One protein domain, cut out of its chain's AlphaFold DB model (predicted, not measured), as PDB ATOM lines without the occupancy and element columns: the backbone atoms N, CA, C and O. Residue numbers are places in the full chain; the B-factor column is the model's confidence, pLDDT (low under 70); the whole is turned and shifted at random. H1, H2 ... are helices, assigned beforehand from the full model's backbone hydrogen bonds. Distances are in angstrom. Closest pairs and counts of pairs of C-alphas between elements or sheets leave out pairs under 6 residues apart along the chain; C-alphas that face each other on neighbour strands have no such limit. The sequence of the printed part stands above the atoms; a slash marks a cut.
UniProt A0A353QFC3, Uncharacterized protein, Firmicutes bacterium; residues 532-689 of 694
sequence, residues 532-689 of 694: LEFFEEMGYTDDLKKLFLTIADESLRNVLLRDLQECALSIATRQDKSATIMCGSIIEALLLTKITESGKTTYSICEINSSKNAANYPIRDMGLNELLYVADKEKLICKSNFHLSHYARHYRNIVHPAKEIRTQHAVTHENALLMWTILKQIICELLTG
ATOM      1  N   LEU A 532     119.426 148.277 175.702       84.31
ATOM      2  CA  LEU A 532     118.782 147.080 175.134       84.31
ATOM      3  C   LEU A 532     117.277 147.302 174.920       84.31
ATOM      4  O   LEU A 532     116.777 146.980 173.849       84.31
ATOM      5  N   GLU A 533     116.607 147.945 175.879       86.75
ATOM      6  CA  GLU A 533     115.190 148.328 175.785       86.75
ATOM      7  C   GLU A 533     114.912 149.188 174.545       86.75
ATOM      8  O   GLU A 533     114.003 148.881 173.784       86.75
ATOM      9  N   PHE A 534     115.735 150.209 174.269       86.94
ATOM     10  CA  PHE A 534     115.571 151.039 173.072       86.94
ATOM     11  C   PHE A 534     115.724 150.221 171.781       86.94
ATOM     12  O   PHE A 534     114.937 150.380 170.846       86.94
ATOM     13  N   PHE A 535     116.725 149.332 171.718       90.19
ATOM     14  CA  PHE A 535     116.921 148.442 170.569       90.19
ATOM     15  C   PHE A 535     115.711 147.521 170.351       90.19
ATOM     16  O   PHE A 535     115.269 147.358 169.211       90.19
ATOM     17  N   GLU A 536     115.154 146.966 171.426       88.50
ATOM     18  CA  GLU A 536     113.953 146.131 171.391       88.50
ATOM     19  C   GLU A 536     112.715 146.925 170.948       88.50
ATOM     20  O   GLU A 536     112.019 146.490 170.028       88.50
ATOM     21  N   GLU A 537     112.481 148.116 171.511       88.62
ATOM     22  CA  GLU A 537     111.362 149.005 171.166       88.62
ATOM     23  C   GLU A 537     111.388 149.426 169.694       88.62
ATOM     24  O   GLU A 537     110.361 149.403 169.011       88.62
ATOM     25  N   MET A 538     112.567 149.756 169.156       90.25
ATOM     26  CA  MET A 538     112.684 150.063 167.732       90.25
ATOM     27  C   MET A 538     112.657 148.809 166.844       90.25
ATOM     28  O   MET A 538     112.721 148.928 165.618       90.25
ATOM     29  N   GLY A 539     112.523 147.606 167.404       89.25
ATOM     30  CA  GLY A 539     112.374 146.350 166.670       89.25
ATOM     31  C   GLY A 539     113.679 145.761 166.134       89.25
ATOM     32  O   GLY A 539     113.632 144.946 165.216       89.25
ATOM     33  N   TYR A 540     114.836 146.158 166.673       92.88
ATOM     34  CA  TYR A 540     116.111 145.470 166.450       92.88
ATOM     35  C   TYR A 540     116.219 144.258 167.391       92.88
ATOM     36  O   TYR A 540     116.957 144.266 168.373       92.88
ATOM     37  N   THR A 541     115.449 143.210 167.100       92.12
ATOM     38  CA  THR A 541     115.337 142.010 167.945       92.12
ATOM     39  C   THR A 541     116.117 140.826 167.376       92.12
ATOM     40  O   THR A 541     116.483 140.800 166.197       92.12
ATOM     41  N   ASP A 542     116.353 139.800 168.196       89.19
ATOM     42  CA  ASP A 542     116.970 138.557 167.717       89.19
ATOM     43  C   ASP A 542     116.103 137.830 166.684       89.19
ATOM     44  O   ASP A 542     116.636 137.157 165.804       89.19
ATOM     45  N   ASP A 543     114.783 138.013 166.720       89.25
ATOM     46  CA  ASP A 543     113.885 137.449 165.711       89.25
ATOM     47  C   ASP A 543     114.066 138.115 164.343       89.25
ATOM     48  O   ASP A 543     114.118 137.410 163.337       89.25
ATOM     49  N   LEU A 544     114.281 139.438 164.297       90.25
ATOM     50  CA  LEU A 544     114.644 140.131 163.055       90.25
ATOM     51  C   LEU A 544     115.975 139.601 162.497       90.25
ATOM     52  O   LEU A 544     116.086 139.345 161.298       90.25
ATOM     53  N   LYS A 545     116.978 139.388 163.359       91.38
ATOM     54  CA  LYS A 545     118.289 138.850 162.950       91.38
ATOM     55  C   LYS A 545     118.181 137.421 162.413       91.38
ATOM     56  O   LYS A 545     118.825 137.100 161.417       91.38
ATOM     57  N   LYS A 546     117.348 136.565 163.025       91.62
ATOM     58  CA  LYS A 546     117.130 135.176 162.576       91.62
ATOM     59  C   LYS A 546     116.606 135.093 161.142       91.62
ATOM     60  O   LYS A 546     116.913 134.115 160.467       91.62
ATOM     61  N   LEU A 547     115.885 136.104 160.644       90.44
ATOM     62  CA  LEU A 547     115.405 136.117 159.254       90.44
ATOM     63  C   LEU A 547     116.550 136.020 158.235       90.44
ATOM     64  O   LEU A 547     116.399 135.373 157.199       90.44
ATOM     65  N   PHE A 548     117.723 136.579 158.549       90.69
ATOM     66  CA  PHE A 548     118.903 136.530 157.681       90.69
ATOM     67  C   PHE A 548     119.513 135.125 157.561       90.69
ATOM     68  O   PHE A 548     120.289 134.887 156.639       90.69
ATOM     69  N   LEU A 549     119.138 134.161 158.416       87.25
ATOM     70  CA  LEU A 549     119.559 132.757 158.280       87.25
ATOM     71  C   LEU A 549     119.005 132.090 157.013       87.25
ATOM     72  O   LEU A 549     119.536 131.071 156.584       87.25
ATOM     73  N   THR A 550     117.971 132.673 156.398       85.38
ATOM     74  CA  THR A 550     117.421 132.215 155.110       85.38
ATOM     75  C   THR A 550     118.347 132.496 153.922       85.38
ATOM     76  O   THR A 550     118.143 131.928 152.852       85.38
ATOM     77  N   ILE A 551     119.365 133.346 154.095       87.50
ATOM     78  CA  ILE A 551     120.372 133.644 153.072       87.50
ATOM     79  C   ILE A 551     121.438 132.543 153.098       87.50
ATOM     80  O   ILE A 551     122.093 132.321 154.124       87.50
ATOM     81  N   ALA A 552     121.609 131.858 151.962       83.88
ATOM     82  CA  ALA A 552     122.520 130.718 151.833       83.88
ATOM     83  C   ALA A 552     124.005 131.123 151.867       83.88
ATOM     84  O   ALA A 552     124.821 130.398 152.434       83.88
ATOM     85  N   ASP A 553     124.351 132.279 151.292       87.50
ATOM     86  CA  ASP A 553     125.715 132.817 151.309       87.50
ATOM     87  C   ASP A 553     126.085 133.316 152.714       87.50
ATOM     88  O   ASP A 553     125.596 134.342 153.194       87.50
ATOM     89  N   GLU A 554     126.971 132.576 153.377       89.81
ATOM     90  CA  GLU A 554     127.454 132.894 154.719       89.81
ATOM     91  C   GLU A 554     128.248 134.207 154.779       89.81
ATOM     92  O   GLU A 554     128.118 134.953 155.753       89.81
ATOM     93  N   SER A 555     129.040 134.522 153.749       89.69
ATOM     94  CA  SER A 555     129.845 135.745 153.716       89.69
ATOM     95  C   SER A 555     128.942 136.974 153.641       89.69
ATOM     96  O   SER A 555     129.068 137.893 154.455       89.69
ATOM     97  N   LEU A 556     127.969 136.947 152.730       88.69
ATOM     98  CA  LEU A 556     127.003 138.027 152.559       88.69
ATOM     99  C   LEU A 556     126.096 138.188 153.782       88.69
ATOM    100  O   LEU A 556     125.856 139.309 154.230       88.69
ATOM    101  N   ARG A 557     125.632 137.077 154.365       93.00
ATOM    102  CA  ARG A 557     124.829 137.087 155.593       93.00
ATOM    103  C   ARG A 557     125.554 137.797 156.737       93.00
ATOM    104  O   ARG A 557     124.948 138.621 157.419       93.00
ATOM    105  N   ASN A 558     126.841 137.511 156.931       91.81
ATOM    106  CA  ASN A 558     127.638 138.141 157.983       91.81
ATOM    107  C   ASN A 558     127.822 139.649 157.743       91.81
ATOM    108  O   ASN A 558     127.727 140.433 158.689       91.81
ATOM    109  N   VAL A 559     128.023 140.066 156.486       93.75
ATOM    110  CA  VAL A 559     128.093 141.489 156.107       93.75
ATOM    111  C   VAL A 559     126.769 142.197 156.397       93.75
ATOM    112  O   VAL A 559     126.765 143.233 157.052       93.75
ATOM    113  N   LEU A 560     125.639 141.613 155.993       93.06
ATOM    114  CA  LEU A 560     124.323 142.218 156.196       93.06
ATOM    115  C   LEU A 560     123.927 142.309 157.672       93.06
ATOM    116  O   LEU A 560     123.339 143.307 158.081       93.06
ATOM    117  N   LEU A 561     124.262 141.302 158.485       94.00
ATOM    118  CA  LEU A 561     124.025 141.348 159.929       94.00
ATOM    119  C   LEU A 561     124.864 142.438 160.610       94.00
ATOM    120  O   LEU A 561     124.344 143.148 161.474       94.00
ATOM    121  N   ARG A 562     126.128 142.612 160.200       95.12
ATOM    122  CA  ARG A 562     126.974 143.722 160.664       95.12
ATOM    123  C   ARG A 562     126.386 145.070 160.251       95.12
ATOM    124  O   ARG A 562     126.227 145.946 161.095       95.12
ATOM    125  N   ASP A 563     126.020 145.230 158.984       95.81
ATOM    126  CA  ASP A 563     125.488 146.490 158.461       95.81
ATOM    127  C   ASP A 563     124.142 146.847 159.120       95.81
ATOM    128  O   ASP A 563     123.886 148.010 159.433       95.81
ATOM    129  N   LEU A 564     123.300 145.846 159.414       94.75
ATOM    130  CA  LEU A 564     122.063 146.014 160.181       94.75
ATOM    131  C   LEU A 564     122.345 146.490 161.612       94.75
ATOM    132  O   LEU A 564     121.661 147.391 162.100       94.75
ATOM    133  N   GLN A 565     123.359 145.921 162.269       94.44
ATOM    134  CA  GLN A 565     123.801 146.360 163.590       94.44
ATOM    135  C   GLN A 565     124.304 147.811 163.561       94.44
ATOM    136  O   GLN A 565     123.899 148.616 164.400       94.44
ATOM    137  N   GLU A 566     125.150 148.170 162.596       94.94
ATOM    138  CA  GLU A 566     125.664 149.536 162.425       94.94
ATOM    139  C   GLU A 566     124.544 150.542 162.123       94.94
ATOM    140  O   GLU A 566     124.542 151.661 162.648       94.94
ATOM    141  N   CYS A 567     123.547 150.134 161.334       94.81
ATOM    142  CA  CYS A 567     122.355 150.930 161.066       94.81
ATOM    143  C   CYS A 567     121.541 151.176 162.345       94.81
ATOM    144  O   CYS A 567     121.192 152.320 162.641       94.81
ATOM    145  N   ALA A 568     121.285 150.126 163.131       92.81
ATOM    146  CA  ALA A 568     120.573 150.224 164.402       92.81
ATOM    147  C   ALA A 568     121.312 151.147 165.390       92.81
ATOM    148  O   ALA A 568     120.707 152.038 165.986       92.81
ATOM    149  N   LEU A 569     122.635 150.997 165.523       91.94
ATOM    150  CA  LEU A 569     123.449 151.882 166.361       91.94
ATOM    151  C   LEU A 569     123.411 153.333 165.869       91.94
ATOM    152  O   LEU A 569     123.343 154.252 166.685       91.94
ATOM    153  N   SER A 570     123.428 153.556 164.554       93.19
ATOM    154  CA  SER A 570     123.337 154.900 163.971       93.19
ATOM    155  C   SER A 570     122.012 155.580 164.319       93.19
ATOM    156  O   SER A 570     122.002 156.768 164.630       93.19
ATOM    157  N   ILE A 571     120.904 154.835 164.338       91.12
ATOM    158  CA  ILE A 571     119.591 155.350 164.756       91.12
ATOM    159  C   ILE A 571     119.599 155.681 166.249       91.12
ATOM    160  O   ILE A 571     119.260 156.803 166.622       91.12
ATOM    161  N   ALA A 572     120.062 154.754 167.094       89.50
ATOM    162  CA  ALA A 572     120.142 154.957 168.543       89.50
ATOM    163  C   ALA A 572     121.023 156.158 168.928       89.50
ATOM    164  O   ALA A 572     120.751 156.867 169.892       89.50
ATOM    165  N   THR A 573     122.063 156.434 168.138       89.62
ATOM    166  CA  THR A 573     122.998 157.545 168.367       89.62
ATOM    167  C   THR A 573     122.671 158.817 167.576       89.62
ATOM    168  O   THR A 573     123.474 159.757 167.573       89.62
ATOM    169  N   ARG A 574     121.492 158.876 166.933       88.06
ATOM    170  CA  ARG A 574     120.998 160.008 166.118       88.06
ATOM    171  C   ARG A 574     121.951 160.436 164.996       88.06
ATOM    172  O   ARG A 574     122.053 161.612 164.654       88.06
ATOM    173  N   GLN A 575     122.660 159.479 164.408       91.06
ATOM    174  CA  GLN A 575     123.478 159.664 163.210       91.06
ATOM    175  C   GLN A 575     122.606 159.466 161.961       91.06
ATOM    176  O   GLN A 575     122.784 158.524 161.187       91.06
ATOM    177  N   ASP A 576     121.627 160.357 161.779       91.31
ATOM    178  CA  ASP A 576     120.485 160.169 160.869       91.31
ATOM    179  C   ASP A 576     120.893 160.008 159.392       91.31
ATOM    180  O   ASP A 576     120.317 159.198 158.656       91.31
ATOM    181  N   LYS A 577     121.937 160.726 158.955       90.00
ATOM    182  CA  LYS A 577     122.504 160.590 157.600       90.00
ATOM    183  C   LYS A 577     123.121 159.208 157.382       90.00
ATOM    184  O   LYS A 577     122.835 158.572 156.368       90.00
ATOM    185  N   SER A 578     123.915 158.733 158.344       92.50
ATOM    186  CA  SER A 578     124.531 157.403 158.304       92.50
ATOM    187  C   SER A 578     123.463 156.311 158.311       92.50
ATOM    188  O   SER A 578     123.471 155.449 157.437       92.50
ATOM    189  N   ALA A 579     122.475 156.405 159.208       93.00
ATOM    190  CA  ALA A 579     121.350 155.472 159.282       93.00
ATOM    191  C   ALA A 579     120.579 155.372 157.954       93.00
ATOM    192  O   ALA A 579     120.293 154.277 157.471       93.00
ATOM    193  N   THR A 580     120.288 156.513 157.324       91.31
ATOM    194  CA  THR A 580     119.560 156.573 156.047       91.31
ATOM    195  C   THR A 580     120.349 155.923 154.903       91.31
ATOM    196  O   THR A 580     119.764 155.215 154.078       91.31
ATOM    197  N   ILE A 581     121.673 156.125 154.851       92.00
ATOM    198  CA  ILE A 581     122.547 155.463 153.867       92.00
ATOM    199  C   ILE A 581     122.539 153.951 154.082       92.00
ATOM    200  O   ILE A 581     122.319 153.212 153.119       92.00
ATOM    201  N   MET A 582     122.734 153.506 155.326       92.88
ATOM    202  CA  MET A 582     122.785 152.084 155.666       92.88
ATOM    203  C   MET A 582     121.464 151.385 155.337       92.88
ATOM    204  O   MET A 582     121.486 150.341 154.691       92.88
ATOM    205  N   CYS A 583     120.313 151.998 155.647       93.31
ATOM    206  CA  CYS A 583     119.002 151.463 155.265       93.31
ATOM    207  C   CYS A 583     118.903 151.206 153.756       93.31
ATOM    208  O   CYS A 583     118.523 150.118 153.332       93.31
ATOM    209  N   GLY A 584     119.274 152.189 152.931       91.38
ATOM    210  CA  GLY A 584     119.221 152.029 151.480       91.38
ATOM    211  C   GLY A 584     120.230 151.010 150.939       91.38
ATOM    212  O   GLY A 584     119.912 150.323 149.975       91.38
ATOM    213  N   SER A 585     121.407 150.888 151.562       91.81
ATOM    214  CA  SER A 585     122.428 149.895 151.195       91.81
ATOM    215  C   SER A 585     121.980 148.464 151.505       91.81
ATOM    216  O   SER A 585     122.125 147.578 150.666       91.81
ATOM    217  N   ILE A 586     121.373 148.237 152.676       93.81
ATOM    218  CA  ILE A 586     120.863 146.915 153.073       93.81
ATOM    219  C   ILE A 586     119.698 146.498 152.165       93.81
ATOM    220  O   ILE A 586     119.668 145.358 151.704       93.81
ATOM    221  N   ILE A 587     118.771 147.415 151.850       92.88
ATOM    222  CA  ILE A 587     117.677 147.152 150.896       92.88
ATOM    223  C   ILE A 587     118.247 146.758 149.528       92.88
ATOM    224  O   ILE A 587     117.817 145.764 148.947       92.88
ATOM    225  N   GLU A 588     119.223 147.518 149.023       92.62
ATOM    226  CA  GLU A 588     119.871 147.253 147.736       92.62
ATOM    227  C   GLU A 588     120.490 145.847 147.698       92.62
ATOM    228  O   GLU A 588     120.200 145.064 146.792       92.62
ATOM    229  N   ALA A 589     121.260 145.486 148.725       92.19
ATOM    230  CA  ALA A 589     121.904 144.181 148.819       92.19
ATOM    231  C   ALA A 589     120.898 143.020 148.948       92.19
ATOM    232  O   ALA A 589     121.072 141.978 148.311       92.19
ATOM    233  N   LEU A 590     119.816 143.187 149.715       91.44
ATOM    234  CA  LEU A 590     118.769 142.167 149.848       91.44
ATOM    235  C   LEU A 590     118.013 141.935 148.535       91.44
ATOM    236  O   LEU A 590     117.780 140.785 148.158       91.44
ATOM    237  N   LEU A 591     117.672 143.010 147.818       91.06
ATOM    238  CA  LEU A 591     117.032 142.917 146.504       91.06
ATOM    239  C   LEU A 591     117.943 142.202 145.506       91.06
ATOM    240  O   LEU A 591     117.502 141.266 144.841       91.06
ATOM    241  N   LEU A 592     119.220 142.593 145.447       90.62
ATOM    242  CA  LEU A 592     120.214 141.952 144.588       90.62
ATOM    243  C   LEU A 592     120.315 140.446 144.872       90.62
ATOM    244  O   LEU A 592     120.296 139.637 143.942       90.62
ATOM    245  N   THR A 593     120.358 140.071 146.152       88.62
ATOM    246  CA  THR A 593     120.423 138.670 146.593       88.62
ATOM    247  C   THR A 593     119.212 137.886 146.102       88.62
ATOM    248  O   THR A 593     119.364 136.888 145.401       88.62
ATOM    249  N   LYS A 594     117.997 138.366 146.395       88.19
ATOM    250  CA  LYS A 594     116.755 137.653 146.057       88.19
ATOM    251  C   LYS A 594     116.501 137.567 144.556       88.19
ATOM    252  O   LYS A 594     116.033 136.540 144.067       88.19
ATOM    253  N   ILE A 595     116.852 138.609 143.804       88.25
ATOM    254  CA  ILE A 595     116.766 138.582 142.341       88.25
ATOM    255  C   ILE A 595     117.747 137.545 141.773       88.25
ATOM    256  O   ILE A 595     117.368 136.772 140.890       88.25
ATOM    257  N   THR A 596     118.971 137.475 142.300       85.75
ATOM    258  CA  THR A 596     119.983 136.509 141.841       85.75
ATOM    259  C   THR A 596     119.600 135.067 142.199       85.75
ATOM    260  O   THR A 596     119.743 134.173 141.366       85.75
ATOM    261  N   GLU A 597     119.018 134.836 143.383       83.44
ATOM    262  CA  GLU A 597     118.459 133.536 143.795       83.44
ATOM    263  C   GLU A 597     117.335 133.050 142.861       83.44
ATOM    264  O   GLU A 597     117.159 131.846 142.688       83.44
ATOM    265  N   SER A 598     116.622 133.961 142.182       81.62
ATOM    266  CA  SER A 598     115.627 133.608 141.155       81.62
ATOM    267  C   SER A 598     116.235 133.097 139.833       81.62
ATOM    268  O   SER A 598     115.502 132.831 138.879       81.62
ATOM    269  N   GLY A 599     117.567 132.964 139.761       79.19
ATOM    270  CA  GLY A 599     118.309 132.426 138.617       79.19
ATOM    271  C   GLY A 599     118.592 133.436 137.501       79.19
ATOM    272  O   GLY A 599     119.019 133.042 136.416       79.19
ATOM    273  N   LYS A 600     118.355 134.734 137.733       82.44
ATOM    274  CA  LYS A 600     118.530 135.793 136.728       82.44
ATOM    275  C   LYS A 600     119.907 136.446 136.842       82.44
ATOM    276  O   LYS A 600     120.321 136.844 137.924       82.44
ATOM    277  N   THR A 601     120.591 136.616 135.710       82.56
ATOM    278  CA  THR A 601     121.910 137.279 135.630       82.56
ATOM    279  C   THR A 601     121.870 138.625 134.895       82.56
ATOM    280  O   THR A 601     122.669 139.517 135.191       82.56
ATOM    281  N   THR A 602     120.906 138.812 133.988       87.75
ATOM    282  CA  THR A 602     120.641 140.063 133.258       87.75
ATOM    283  C   THR A 602     119.141 140.364 133.223       87.75
ATOM    284  O   THR A 602     118.334 139.434 133.236       87.75
ATOM    285  N   TYR A 603     118.757 141.641 133.123       88.06
ATOM    286  CA  TYR A 603     117.356 142.061 132.967       88.06
ATOM    287  C   TYR A 603     117.214 143.248 132.003       88.06
ATOM    288  O   TYR A 603     118.144 144.041 131.846       88.06
ATOM    289  N   SER A 604     116.039 143.388 131.384       86.56
ATOM    290  CA  SER A 604     115.719 144.538 130.533       86.56
ATOM    291  C   SER A 604     115.164 145.690 131.371       86.56
ATOM    292  O   SER A 604     114.108 145.565 131.984       86.56
ATOM    293  N   ILE A 605     115.868 146.822 131.383       86.06
ATOM    294  CA  ILE A 605     115.507 148.050 132.108       86.06
ATOM    295  C   ILE A 605     115.183 149.219 131.162       86.06
ATOM    296  O   ILE A 605     115.206 150.378 131.573       86.06
ATOM    297  N   CYS A 606     114.861 148.935 129.895       83.56
ATOM    298  CA  CYS A 606     114.569 149.950 128.873       83.56
ATOM    299  C   CYS A 606     113.438 150.921 129.261       83.56
ATOM    300  O   CYS A 606     113.423 152.053 128.786       83.56
ATOM    301  N   GLU A 607     112.504 150.504 130.125       80.81
ATOM    302  CA  GLU A 607     111.407 151.360 130.606       80.81
ATOM    303  C   GLU A 607     111.880 152.470 131.562       80.81
ATOM    304  O   GLU A 607     111.192 153.478 131.709       80.81
ATOM    305  N   ILE A 608     113.040 152.306 132.210       81.94
ATOM    306  CA  ILE A 608     113.548 153.235 133.234       81.94
ATOM    307  C   ILE A 608     114.930 153.820 132.909       81.94
ATOM    308  O   ILE A 608     115.355 154.769 133.566       81.94
ATOM    309  N   ASN A 609     115.639 153.280 131.911       78.12
ATOM    310  CA  ASN A 609     116.976 153.725 131.525       78.12
ATOM    311  C   ASN A 609     117.175 153.619 130.000       78.12
ATOM    312  O   ASN A 609     116.990 152.559 129.414       78.12
ATOM    313  N   SER A 610     117.582 154.719 129.359       72.69
ATOM    314  CA  SER A 610     117.750 154.826 127.896       72.69
ATOM    315  C   SER A 610     119.174 154.513 127.399       72.69
ATOM    316  O   SER A 610     119.523 154.837 126.265       72.69
ATOM    317  N   SER A 611     120.036 153.941 128.246       71.19
ATOM    318  CA  SER A 611     121.423 153.614 127.892       71.19
ATOM    319  C   SER A 611     121.530 152.486 126.851       71.19
ATOM    320  O   SER A 611     120.674 151.607 126.767       71.19
ATOM    321  N   LYS A 612     122.625 152.474 126.070       61.31
ATOM    322  CA  LYS A 612     122.860 151.504 124.973       61.31
ATOM    323  C   LYS A 612     122.805 150.023 125.399       61.31
ATOM    324  O   LYS A 612     122.596 149.175 124.539       61.31
ATOM    325  N   ASN A 613     122.941 149.721 126.694       68.94
ATOM    326  CA  ASN A 613     122.937 148.359 127.248       68.94
ATOM    327  C   ASN A 613     121.661 148.020 128.047       68.94
ATOM    328  O   ASN A 613     121.614 146.985 128.706       68.94
ATOM    329  N   ALA A 614     120.621 148.862 128.002       75.81
ATOM    330  CA  ALA A 614     119.430 148.715 128.842       75.81
ATOM    331  C   ALA A 614     118.622 147.426 128.593       75.81
ATOM    332  O   ALA A 614     117.920 146.978 129.493       75.81
ATOM    333  N   ALA A 615     118.733 146.803 127.416       77.25
ATOM    334  CA  ALA A 615     117.986 145.587 127.079       77.25
ATOM    335  C   ALA A 615     118.501 144.317 127.787       77.25
ATOM    336  O   ALA A 615     117.714 143.409 128.028       77.25
ATOM    337  N   ASN A 616     119.795 144.261 128.132       82.62
ATOM    338  CA  ASN A 616     120.452 143.130 128.806       82.62
ATOM    339  C   ASN A 616     121.396 143.653 129.901       82.62
ATOM    340  O   ASN A 616     122.603 143.403 129.881       82.62
ATOM    341  N   TYR A 617     120.858 144.433 130.834       85.88
ATOM    342  CA  TYR A 617     121.669 145.065 131.865       85.88
ATOM    343  C   TYR A 617     122.068 144.031 132.938       85.88
ATOM    344  O   TYR A 617     121.188 143.315 133.432       85.88
ATOM    345  N   PRO A 618     123.359 143.899 133.305       88.31
ATOM    346  CA  PRO A 618     123.793 142.948 134.327       88.31
ATOM    347  C   PRO A 618     123.195 143.280 135.694       88.31
ATOM    348  O   PRO A 618     123.342 144.400 136.178       88.31
ATOM    349  N   ILE A 619     122.570 142.297 136.348       86.88
ATOM    350  CA  ILE A 619     121.913 142.502 137.651       86.88
ATOM    351  C   ILE A 619     122.915 142.944 138.729       86.88
ATOM    352  O   ILE A 619     122.605 143.804 139.544       86.88
ATOM    353  N   ARG A 620     124.151 142.435 138.679       85.31
ATOM    354  CA  ARG A 620     125.243 142.812 139.595       85.31
ATOM    355  C   ARG A 620     125.669 144.287 139.530       85.31
ATOM    356  O   ARG A 620     126.263 144.770 140.483       85.31
ATOM    357  N   ASP A 621     125.383 144.973 138.422       86.94
ATOM    358  CA  ASP A 621     125.785 146.367 138.185       86.94
ATOM    359  C   ASP A 621     124.612 147.345 138.420       86.94
ATOM    360  O   ASP A 621     124.696 148.530 138.079       86.94
ATOM    361  N   MET A 622     123.481 146.849 138.938       89.25
ATOM    362  CA  MET A 622     122.272 147.632 139.199       89.25
ATOM    363  C   MET A 622     122.340 148.343 140.551       89.25
ATOM    364  O   MET A 622     122.712 147.744 141.555       89.25
ATOM    365  N   GLY A 623     121.910 149.607 140.589       87.12
ATOM    366  CA  GLY A 623     121.682 150.324 141.839       87.12
ATOM    367  C   GLY A 623     120.262 150.114 142.364       87.12
ATOM    368  O   GLY A 623     119.418 149.466 141.741       87.12
ATOM    369  N   LEU A 624     119.956 150.729 143.510       88.00
ATOM    370  CA  LEU A 624     118.644 150.609 144.153       88.00
ATOM    371  C   LEU A 624     117.450 150.974 143.243       88.00
ATOM    372  O   LEU A 624     116.377 150.404 143.397       88.00
ATOM    373  N   ASN A 625     117.593 151.917 142.302       89.69
ATOM    374  CA  ASN A 625     116.506 152.262 141.371       89.69
ATOM    375  C   ASN A 625     116.163 151.096 140.436       89.69
ATOM    376  O   ASN A 625     114.995 150.748 140.289       89.69
ATOM    377  N   GLU A 626     117.184 150.506 139.824       89.88
ATOM    378  CA  GLU A 626     117.037 149.420 138.864       89.88
ATOM    379  C   GLU A 626     116.588 148.133 139.567       89.88
ATOM    380  O   GLU A 626     115.672 147.467 139.093       89.88
ATOM    381  N   LEU A 627     117.145 147.832 140.745       90.81
ATOM    382  CA  LEU A 627     116.765 146.655 141.532       90.81
ATOM    383  C   LEU A 627     115.305 146.705 142.003       90.81
ATOM    384  O   LEU A 627     114.619 145.685 141.958       90.81
ATOM    385  N   LEU A 628     114.799 147.879 142.399       90.50
ATOM    386  CA  LEU A 628     113.387 148.036 142.768       90.50
ATOM    387  C   LEU A 628     112.443 147.800 141.591       90.50
ATOM    388  O   LEU A 628     111.389 147.196 141.767       90.50
ATOM    389  N   TYR A 629     112.829 148.245 140.395       89.75
ATOM    390  CA  TYR A 629     112.054 148.001 139.182       89.75
ATOM    391  C   TYR A 629     111.967 146.507 138.853       89.75
ATOM    392  O   TYR A 629     110.876 146.000 138.591       89.75
ATOM    393  N   VAL A 630     113.092 145.785 138.922       89.31
ATOM    394  CA  VAL A 630     113.105 144.329 138.705       89.31
ATOM    395  C   VAL A 630     112.249 143.623 139.760       89.31
ATOM    396  O   VAL A 630     111.445 142.759 139.421       89.31
ATOM    397  N   ALA A 631     112.365 144.019 141.028       88.50
ATOM    398  CA  ALA A 631     111.606 143.410 142.115       88.50
ATOM    399  C   ALA A 631     110.083 143.599 141.986       88.50
ATOM    400  O   ALA A 631     109.342 142.669 142.306       88.50
ATOM    401  N   ASP A 632     109.607 144.744 141.481       89.44
ATOM    402  CA  ASP A 632     108.179 144.980 141.207       89.44
ATOM    403  C   ASP A 632     107.667 144.118 140.040       89.44
ATOM    404  O   ASP A 632     106.639 143.447 140.156       89.44
ATOM    405  N   LYS A 633     108.420 144.051 138.931       89.00
ATOM    406  CA  LYS A 633     108.048 143.241 137.755       89.00
ATOM    407  C   LYS A 633     108.001 141.747 138.065       89.00
ATOM    408  O   LYS A 633     107.085 141.054 137.623       89.00
ATOM    409  N   GLU A 634     108.951 141.273 138.862       88.19
ATOM    410  CA  GLU A 634     109.040 139.881 139.307       88.19
ATOM    411  C   GLU A 634     108.148 139.574 140.521       88.19
ATOM    412  O   GLU A 634     108.109 138.432 140.975       88.19
ATOM    413  N   LYS A 635     107.405 140.569 141.033       86.94
ATOM    414  CA  LYS A 635     106.519 140.453 142.205       86.94
ATOM    415  C   LYS A 635     107.231 139.924 143.457       86.94
ATOM    416  O   LYS A 635     106.633 139.204 144.253       86.94
ATOM    417  N   LEU A 636     108.505 140.283 143.624       84.88
ATOM    418  CA  LEU A 636     109.310 139.946 144.805       84.88
ATOM    419  C   LEU A 636     108.968 140.828 146.010       84.88
ATOM    420  O   LEU A 636     109.218 140.435 147.145       84.88
ATOM    421  N   ILE A 637     108.399 142.007 145.760       87.81
ATOM    422  CA  ILE A 637     107.902 142.936 146.776       87.81
ATOM    423  C   ILE A 637     106.488 143.390 146.419       87.81
ATOM    424  O   ILE A 637     106.123 143.482 145.244       87.81
ATOM    425  N   CYS A 638     105.671 143.692 147.422       86.88
ATOM    426  CA  CYS A 638     104.341 144.237 147.223       86.88
ATOM    427  C   CYS A 638     104.406 145.707 146.796       86.88
ATOM    428  O   CYS A 638     105.354 146.445 147.080       86.88
ATOM    429  N   LYS A 639     103.323 146.172 146.168       85.50
ATOM    430  CA  LYS A 639     103.236 147.536 145.630       85.50
ATOM    431  C   LYS A 639     103.432 148.625 146.697       85.50
ATOM    432  O   LYS A 639     103.983 149.681 146.404       85.50
ATOM    433  N   SER A 640     103.019 148.362 147.941       84.38
ATOM    434  CA  SER A 640     103.232 149.280 149.068       84.38
ATOM    435  C   SER A 640     104.721 149.432 149.397       84.38
ATOM    436  O   SER A 640     105.238 150.549 149.428       84.38
ATOM    437  N   ASN A 641     105.438 148.317 149.563       85.69
ATOM    438  CA  ASN A 641     106.861 148.323 149.903       85.69
ATOM    439  C   ASN A 641     107.739 148.816 148.746       85.69
ATOM    440  O   ASN A 641     108.758 149.462 148.989       85.69
ATOM    441  N   PHE A 642     107.312 148.623 147.496       87.56
ATOM    442  CA  PHE A 642     107.925 149.270 146.335       87.56
ATOM    443  C   PHE A 642     107.912 150.803 146.463       87.56
ATOM    444  O   PHE A 642     108.963 151.445 146.390       87.56
ATOM    445  N   HIS A 643     106.749 151.407 146.737       86.19
ATOM    446  CA  HIS A 643     106.642 152.861 146.907       86.19
ATOM    447  C   HIS A 643     107.440 153.373 148.119       86.19
ATOM    448  O   HIS A 643     108.135 154.388 148.012       86.19
ATOM    449  N   LEU A 644     107.420 152.647 149.240       85.50
ATOM    450  CA  LEU A 644     108.228 152.973 150.421       85.50
ATOM    451  C   LEU A 644     109.739 152.873 150.146       85.50
ATOM    452  O   LEU A 644     110.524 153.696 150.610       85.50
ATOM    453  N   SER A 645     110.178 151.936 149.314       84.81
ATOM    454  CA  SER A 645     111.594 151.823 148.946       84.81
ATOM    455  C   SER A 645     112.076 152.979 148.057       84.81
ATOM    456  O   SER A 645     113.237 153.393 148.128       84.81
ATOM    457  N   HIS A 646     111.189 153.572 147.251       85.62
ATOM    458  CA  HIS A 646     111.491 154.808 146.521       85.62
ATOM    459  C   HIS A 646     111.666 156.012 147.455       85.62
ATOM    460  O   HIS A 646     112.546 156.845 147.210       85.62
ATOM    461  N   TYR A 647     110.889 156.076 148.543       84.19
ATOM    462  CA  TYR A 647     111.119 157.033 149.631       84.19
ATOM    463  C   TYR A 647     112.523 156.840 150.216       84.19
ATOM    464  O   TYR A 647     113.284 157.805 150.336       84.19
ATOM    465  N   ALA A 648     112.924 155.584 150.440       83.12
ATOM    466  CA  ALA A 648     114.256 155.264 150.932       83.12
ATOM    467  C   ALA A 648     115.394 155.714 150.018       83.12
ATOM    468  O   ALA A 648     116.379 156.318 150.458       83.12
ATOM    469  N   ARG A 649     115.219 155.528 148.713       85.94
ATOM    470  CA  ARG A 649     116.154 156.039 147.714       85.94
ATOM    471  C   ARG A 649     116.232 157.568 147.697       85.94
ATOM    472  O   ARG A 649     117.309 158.121 147.472       85.94
ATOM    473  N   HIS A 650     115.110 158.266 147.875       84.44
ATOM    474  CA  HIS A 650     115.082 159.729 147.848       84.44
ATOM    475  C   HIS A 650     115.952 160.318 148.966       84.44
ATOM    476  O   HIS A 650     116.863 161.096 148.679       84.44
ATOM    477  N   TYR A 651     115.746 159.866 150.206       82.94
ATOM    478  CA  TYR A 651     116.488 160.358 151.367       82.94
ATOM    479  C   TYR A 651     117.951 159.907 151.396       82.94
ATOM    480  O   TYR A 651     118.812 160.713 151.747       82.94
ATOM    481  N   ARG A 652     118.276 158.698 150.909       84.12
ATOM    482  CA  ARG A 652     119.680 158.278 150.706       84.12
ATOM    483  C   ARG A 652     120.445 159.263 149.819       84.12
ATOM    484  O   ARG A 652     121.601 159.569 150.089       84.12
ATOM    485  N   ASN A 653     119.798 159.801 148.785       82.31
ATOM    486  CA  ASN A 653     120.433 160.750 147.872       82.31
ATOM    487  C   ASN A 653     120.562 162.174 148.443       82.31
ATOM    488  O   ASN A 653     121.409 162.930 147.968       82.31
ATOM    489  N   ILE A 654     119.731 162.563 149.416       82.00
ATOM    490  CA  ILE A 654     119.763 163.898 150.046       82.00
ATOM    491  C   ILE A 654     121.017 164.091 150.916       82.00
ATOM    492  O   ILE A 654     121.397 165.223 151.182       82.00
ATOM    493  N   VAL A 655     121.739 163.022 151.269       77.62
ATOM    494  CA  VAL A 655     122.951 163.108 152.104       77.62
ATOM    495  C   VAL A 655     124.081 163.951 151.478       77.62
ATOM    496  O   VAL A 655     124.943 164.455 152.198       77.62
ATOM    497  N   HIS A 656     124.065 164.182 150.159       81.50
ATOM    498  CA  HIS A 656     125.017 165.078 149.499       81.50
ATOM    499  C   HIS A 656     124.747 166.562 149.860       81.50
ATOM    500  O   HIS A 656     123.688 167.075 149.484       81.50
ATOM    501  N   PRO A 657     125.704 167.317 150.454       80.88
ATOM    502  CA  PRO A 657     125.465 168.681 150.957       80.88
ATOM    503  C   PRO A 657     124.891 169.653 149.916       80.88
ATOM    504  O   PRO A 657     123.918 170.356 150.170       80.88
ATOM    505  N   ALA A 658     125.421 169.637 148.687       81.81
ATOM    506  CA  ALA A 658     124.901 170.490 147.613       81.81
ATOM    507  C   ALA A 658     123.478 170.114 147.156       81.81
ATOM    508  O   ALA A 658     122.816 170.906 146.490       81.81
ATOM    509  N   LYS A 659     123.004 168.891 147.430       82.19
ATOM    510  CA  LYS A 659     121.630 168.477 147.120       82.19
ATOM    511  C   LYS A 659     120.687 168.908 148.241       82.19
ATOM    512  O   LYS A 659     119.681 169.518 147.917       82.19
ATOM    513  N   GLU A 660     121.070 168.709 149.502       82.88
ATOM    514  CA  GLU A 660     120.346 169.177 150.697       82.88
ATOM    515  C   GLU A 660     120.091 170.696 150.680       82.88
ATOM    516  O   GLU A 660     118.958 171.131 150.868       82.88
ATOM    517  N   ILE A 661     121.109 171.505 150.350       81.94
ATOM    518  CA  ILE A 661     120.969 172.970 150.226       81.94
ATOM    519  C   ILE A 661     119.993 173.344 149.102       81.94
ATOM    520  O   ILE A 661     119.140 174.209 149.282       81.94
ATOM    521  N   ARG A 662     120.100 172.687 147.938       82.31
ATOM    522  CA  ARG A 662     119.243 172.976 146.776       82.31
ATOM    523  C   ARG A 662     117.794 172.555 146.988       82.31
ATOM    524  O   ARG A 662     116.905 173.217 146.466       82.31
ATOM    525  N   THR A 663     117.553 171.450 147.690       78.25
ATOM    526  CA  THR A 663     116.197 170.946 147.930       78.25
ATOM    527  C   THR A 663     115.553 171.547 149.174       78.25
ATOM    528  O   THR A 663     114.346 171.400 149.308       78.25
ATOM    529  N   GLN A 664     116.306 172.193 150.076       78.00
ATOM    530  CA  GLN A 664     115.840 172.666 151.395       78.00
ATOM    531  C   GLN A 664     115.229 171.560 152.282       78.00
ATOM    532  O   GLN A 664     114.518 171.844 153.241       78.00
ATOM    533  N   HIS A 665     115.511 170.289 151.981       79.81
ATOM    534  CA  HIS A 665     115.044 169.142 152.762       79.81
ATOM    535  C   HIS A 665     116.225 168.557 153.535       79.81
ATOM    536  O   HIS A 665     117.103 167.950 152.926       79.81
ATOM    537  N   ALA A 666     116.237 168.724 154.859       81.81
ATOM    538  CA  ALA A 666     117.239 168.122 155.735       81.81
ATOM    539  C   ALA A 666     116.862 166.679 156.117       81.81
ATOM    540  O   ALA A 666     115.684 166.334 156.246       81.81
ATOM    541  N   VAL A 667     117.864 165.825 156.336       85.69
ATOM    542  CA  VAL A 667     117.638 164.488 156.914       85.69
ATOM    543  C   VAL A 667     117.397 164.649 158.417       85.69
ATOM    544  O   VAL A 667     118.325 164.970 159.154       85.69
ATOM    545  N   THR A 668     116.155 164.457 158.865       89.94
ATOM    546  CA  THR A 668     115.763 164.525 160.281       89.94
ATOM    547  C   THR A 668     115.741 163.140 160.928       89.94
ATOM    548  O   THR A 668     115.694 162.114 160.244       89.94
ATOM    549  N   HIS A 669     115.695 163.106 162.260       90.69
ATOM    550  CA  HIS A 669     115.576 161.856 163.011       90.69
ATOM    551  C   HIS A 669     114.270 161.105 162.719       90.69
ATOM    552  O   HIS A 669     114.261 159.881 162.623       90.69
ATOM    553  N   GLU A 670     113.171 161.830 162.502       89.44
ATOM    554  CA  GLU A 670     111.887 161.245 162.092       89.44
ATOM    555  C   GLU A 670     112.001 160.549 160.732       89.44
ATOM    556  O   GLU A 670     111.520 159.428 160.563       89.44
ATOM    557  N   ASN A 671     112.721 161.166 159.786       89.81
ATOM    558  CA  ASN A 671     113.004 160.551 158.495       89.81
ATOM    559  C   ASN A 671     113.819 159.263 158.676       89.81
ATOM    560  O   ASN A 671     113.469 158.247 158.084       89.81
ATOM    561  N   ALA A 672     114.853 159.263 159.525       91.44
ATOM    562  CA  ALA A 672     115.663 158.072 159.797       91.44
ATOM    563  C   ALA A 672     114.871 156.934 160.479       91.44
ATOM    564  O   ALA A 672     115.050 155.767 160.129       91.44
ATOM    565  N   LEU A 673     113.951 157.242 161.399       91.94
ATOM    566  CA  LEU A 673     113.069 156.243 162.025       91.94
ATOM    567  C   LEU A 673     112.059 155.650 161.030       91.94
ATOM    568  O   LEU A 673     111.788 154.444 161.046       91.94
ATOM    569  N   LEU A 674     111.526 156.475 160.126       91.12
ATOM    570  CA  LEU A 674     110.667 155.998 159.047       91.12
ATOM    571  C   LEU A 674     111.444 155.072 158.102       91.12
ATOM    572  O   LEU A 674     110.972 153.986 157.776       91.12
ATOM    573  N   MET A 675     112.673 155.447 157.739       91.06
ATOM    574  CA  MET A 675     113.586 154.621 156.943       91.06
ATOM    575  C   MET A 675     113.867 153.265 157.581       91.06
ATOM    576  O   MET A 675     113.816 152.240 156.904       91.06
ATOM    577  N   TRP A 676     114.116 153.254 158.888       94.69
ATOM    578  CA  TRP A 676     114.302 152.031 159.659       94.69
ATOM    579  C   TRP A 676     113.072 151.124 159.619       94.69
ATOM    580  O   TRP A 676     113.177 149.909 159.456       94.69
ATOM    581  N   THR A 677     111.885 151.717 159.726       92.62
ATOM    582  CA  THR A 677     110.615 150.985 159.662       92.62
ATOM    583  C   THR A 677     110.413 150.354 158.286       92.62
ATOM    584  O   THR A 677     110.081 149.172 158.198       92.62
ATOM    585  N   ILE A 678     110.697 151.111 157.223       91.62
ATOM    586  CA  ILE A 678     110.662 150.636 155.836       91.62
ATOM    587  C   ILE A 678     111.655 149.484 155.636       91.62
ATOM    588  O   ILE A 678     111.285 148.441 155.100       91.62
ATOM    589  N   LEU A 679     112.895 149.630 156.121       93.62
ATOM    590  CA  LEU A 679     113.913 148.584 156.051       93.62
ATOM    591  C   LEU A 679     113.421 147.282 156.701       93.62
ATOM    592  O   LEU A 679     113.497 146.230 156.073       93.62
ATOM    593  N   LYS A 680     112.881 147.343 157.926       93.06
ATOM    594  CA  LYS A 680     112.351 146.158 158.623       93.06
ATOM    595  C   LYS A 680     111.234 145.472 157.832       93.06
ATOM    596  O   LYS A 680     111.232 144.249 157.732       93.06
ATOM    597  N   GLN A 681     110.308 146.238 157.251       89.94
ATOM    598  CA  GLN A 681     109.223 145.680 156.434       89.94
ATOM    599  C   GLN A 681     109.755 144.958 155.192       89.94
ATOM    600  O   GLN A 681     109.302 143.854 154.892       89.94
ATOM    601  N   ILE A 682     110.743 145.549 154.517       90.06
ATOM    602  CA  ILE A 682     111.376 144.959 153.333       90.06
ATOM    603  C   ILE A 682     112.166 143.699 153.702       90.06
ATOM    604  O   ILE A 682     112.071 142.704 152.990       90.06
ATOM    605  N   ILE A 683     112.902 143.707 154.821       91.88
ATOM    606  CA  ILE A 683     113.597 142.518 155.342       91.88
ATOM    607  C   ILE A 683     112.594 141.379 155.548       91.88
ATOM    608  O   ILE A 683     112.815 140.273 155.054       91.88
ATOM    609  N   CYS A 684     111.485 141.643 156.243       88.50
ATOM    610  CA  CYS A 684     110.461 140.632 156.486       88.50
ATOM    611  C   CYS A 684     109.879 140.089 155.177       88.50
ATOM    612  O   CYS A 684     109.836 138.872 154.996       88.50
ATOM    613  N   GLU A 685     109.479 140.964 154.256       89.56
ATOM    614  CA  GLU A 685     108.864 140.557 152.991       89.56
ATOM    615  C   GLU A 685     109.817 139.722 152.129       89.56
ATOM    616  O   GLU A 685     109.458 138.626 151.699       89.56
ATOM    617  N   LEU A 686     111.054 140.189 151.939       88.50
ATOM    618  CA  LEU A 686     112.031 139.520 151.080       88.50
ATOM    619  C   LEU A 686     112.527 138.188 151.654       88.50
ATOM    620  O   LEU A 686     112.829 137.273 150.888       88.50
ATOM    621  N   LEU A 687     112.649 138.067 152.981       87.56
ATOM    622  CA  LEU A 687     113.234 136.881 153.615       87.56
ATOM    623  C   LEU A 687     112.196 135.840 154.063       87.56
ATOM    624  O   LEU A 687     112.552 134.676 154.222       87.56
ATOM    625  N   THR A 688     110.924 136.217 154.238       82.50
ATOM    626  CA  THR A 688     109.859 135.284 154.667       82.50
ATOM    627  C   THR A 688     108.755 135.074 153.632       82.50
ATOM    628  O   THR A 688     107.995 134.113 153.744       82.50
ATOM    629  N   GLY A 689     108.634 135.965 152.641       70.00
ATOM    630  CA  GLY A 689     107.513 135.984 151.696       70.00
ATOM    631  C   GLY A 689     106.189 136.467 152.301       70.00
ATOM    632  O   GLY A 689     105.156 136.401 151.635       70.00
TER     633      GLY A 689
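This is residues 532 to 689 of the 694 residues of an uncharacterized protein of Firmicutes bacterium (UniProt A0A353QFC3). The core is a bundle, helices packed as one group: H3, H4 and H8 side by side, with H4 in the middle, and the hairpin of H5 and H6 packed on H4 at a steep tilt. Short H1 and H2 pack on H3, H7 lies past the end of H6, and a long loop, residues 598 to 623, reaches away from the core. The printed part has 158 residues with eight named helices, H1 to H8 in chain order, and no named strand: all helix. It is compact, radius of gyration of the C-alphas 15.9 A, spanning 47 by 42 by 27 A.

Start at H1, residues 532 to 537, which only just touches H3, residues 554 to 572, with 3 pairs of C-alphas within 8 A, using 568 to 572 of H3 alone; the closest are Phe 535 and Ala 568, 7.4 A. H2, residues 542 to 550, forms a hairpin with H3, whose residues 557 to 561 alone touch it; closest C-alphas Phe 548 and Arg 557, 6.3 A. H4, residues 576 to 597, touches H3 with 576 to 586 alone, opposite ways at a shallow tilt of 24 degrees; closest C-alphas Cys 567 and Ala 579, 5.0 A. H5, residues 624 to 633, touches H4 at a steep tilt of 43 degrees; closest C-alphas Glu 588 and Leu 624, 5.1 A. H6, residues 639 to 654, forms a hairpin with H5; closest C-alphas Leu 628 and Phe 642, 6.6 A. H7, residues 657 to 663, is close to H6 but not clearly touching; closest C-alphas Ile 654 and Glu 660, 5.4 A. H8, residues 669 to 688, touches H4 the same way at a shallow tilt of 15 degrees; closest C-alphas Asp 576 and Ala 672, 5.4 A. Every O i to N i+4 pair is within hydrogen-bond range in H1, H3, H4, H5, H6 and H8, against 2 of 5 in H2, where 6 of 6 O i to N i+3 pairs are, and 2 of 3 in H7.

Find C-alpha 532, where H1 begins, at (118.782, 147.080, 175.134). H3 measures 27.0 A, H4 31.7 A, H6 23.7 A and H8 28.4 A, which ends at C-alpha 688, (109.859, 135.284, 154.667).

The C-alphas farthest apart, Glu 533 and Lys 612, are 51.5 A apart. The printed part has no cut, and H4 to H5 is its one long link. Residues 612 to 613 are under 70 in pLDDT.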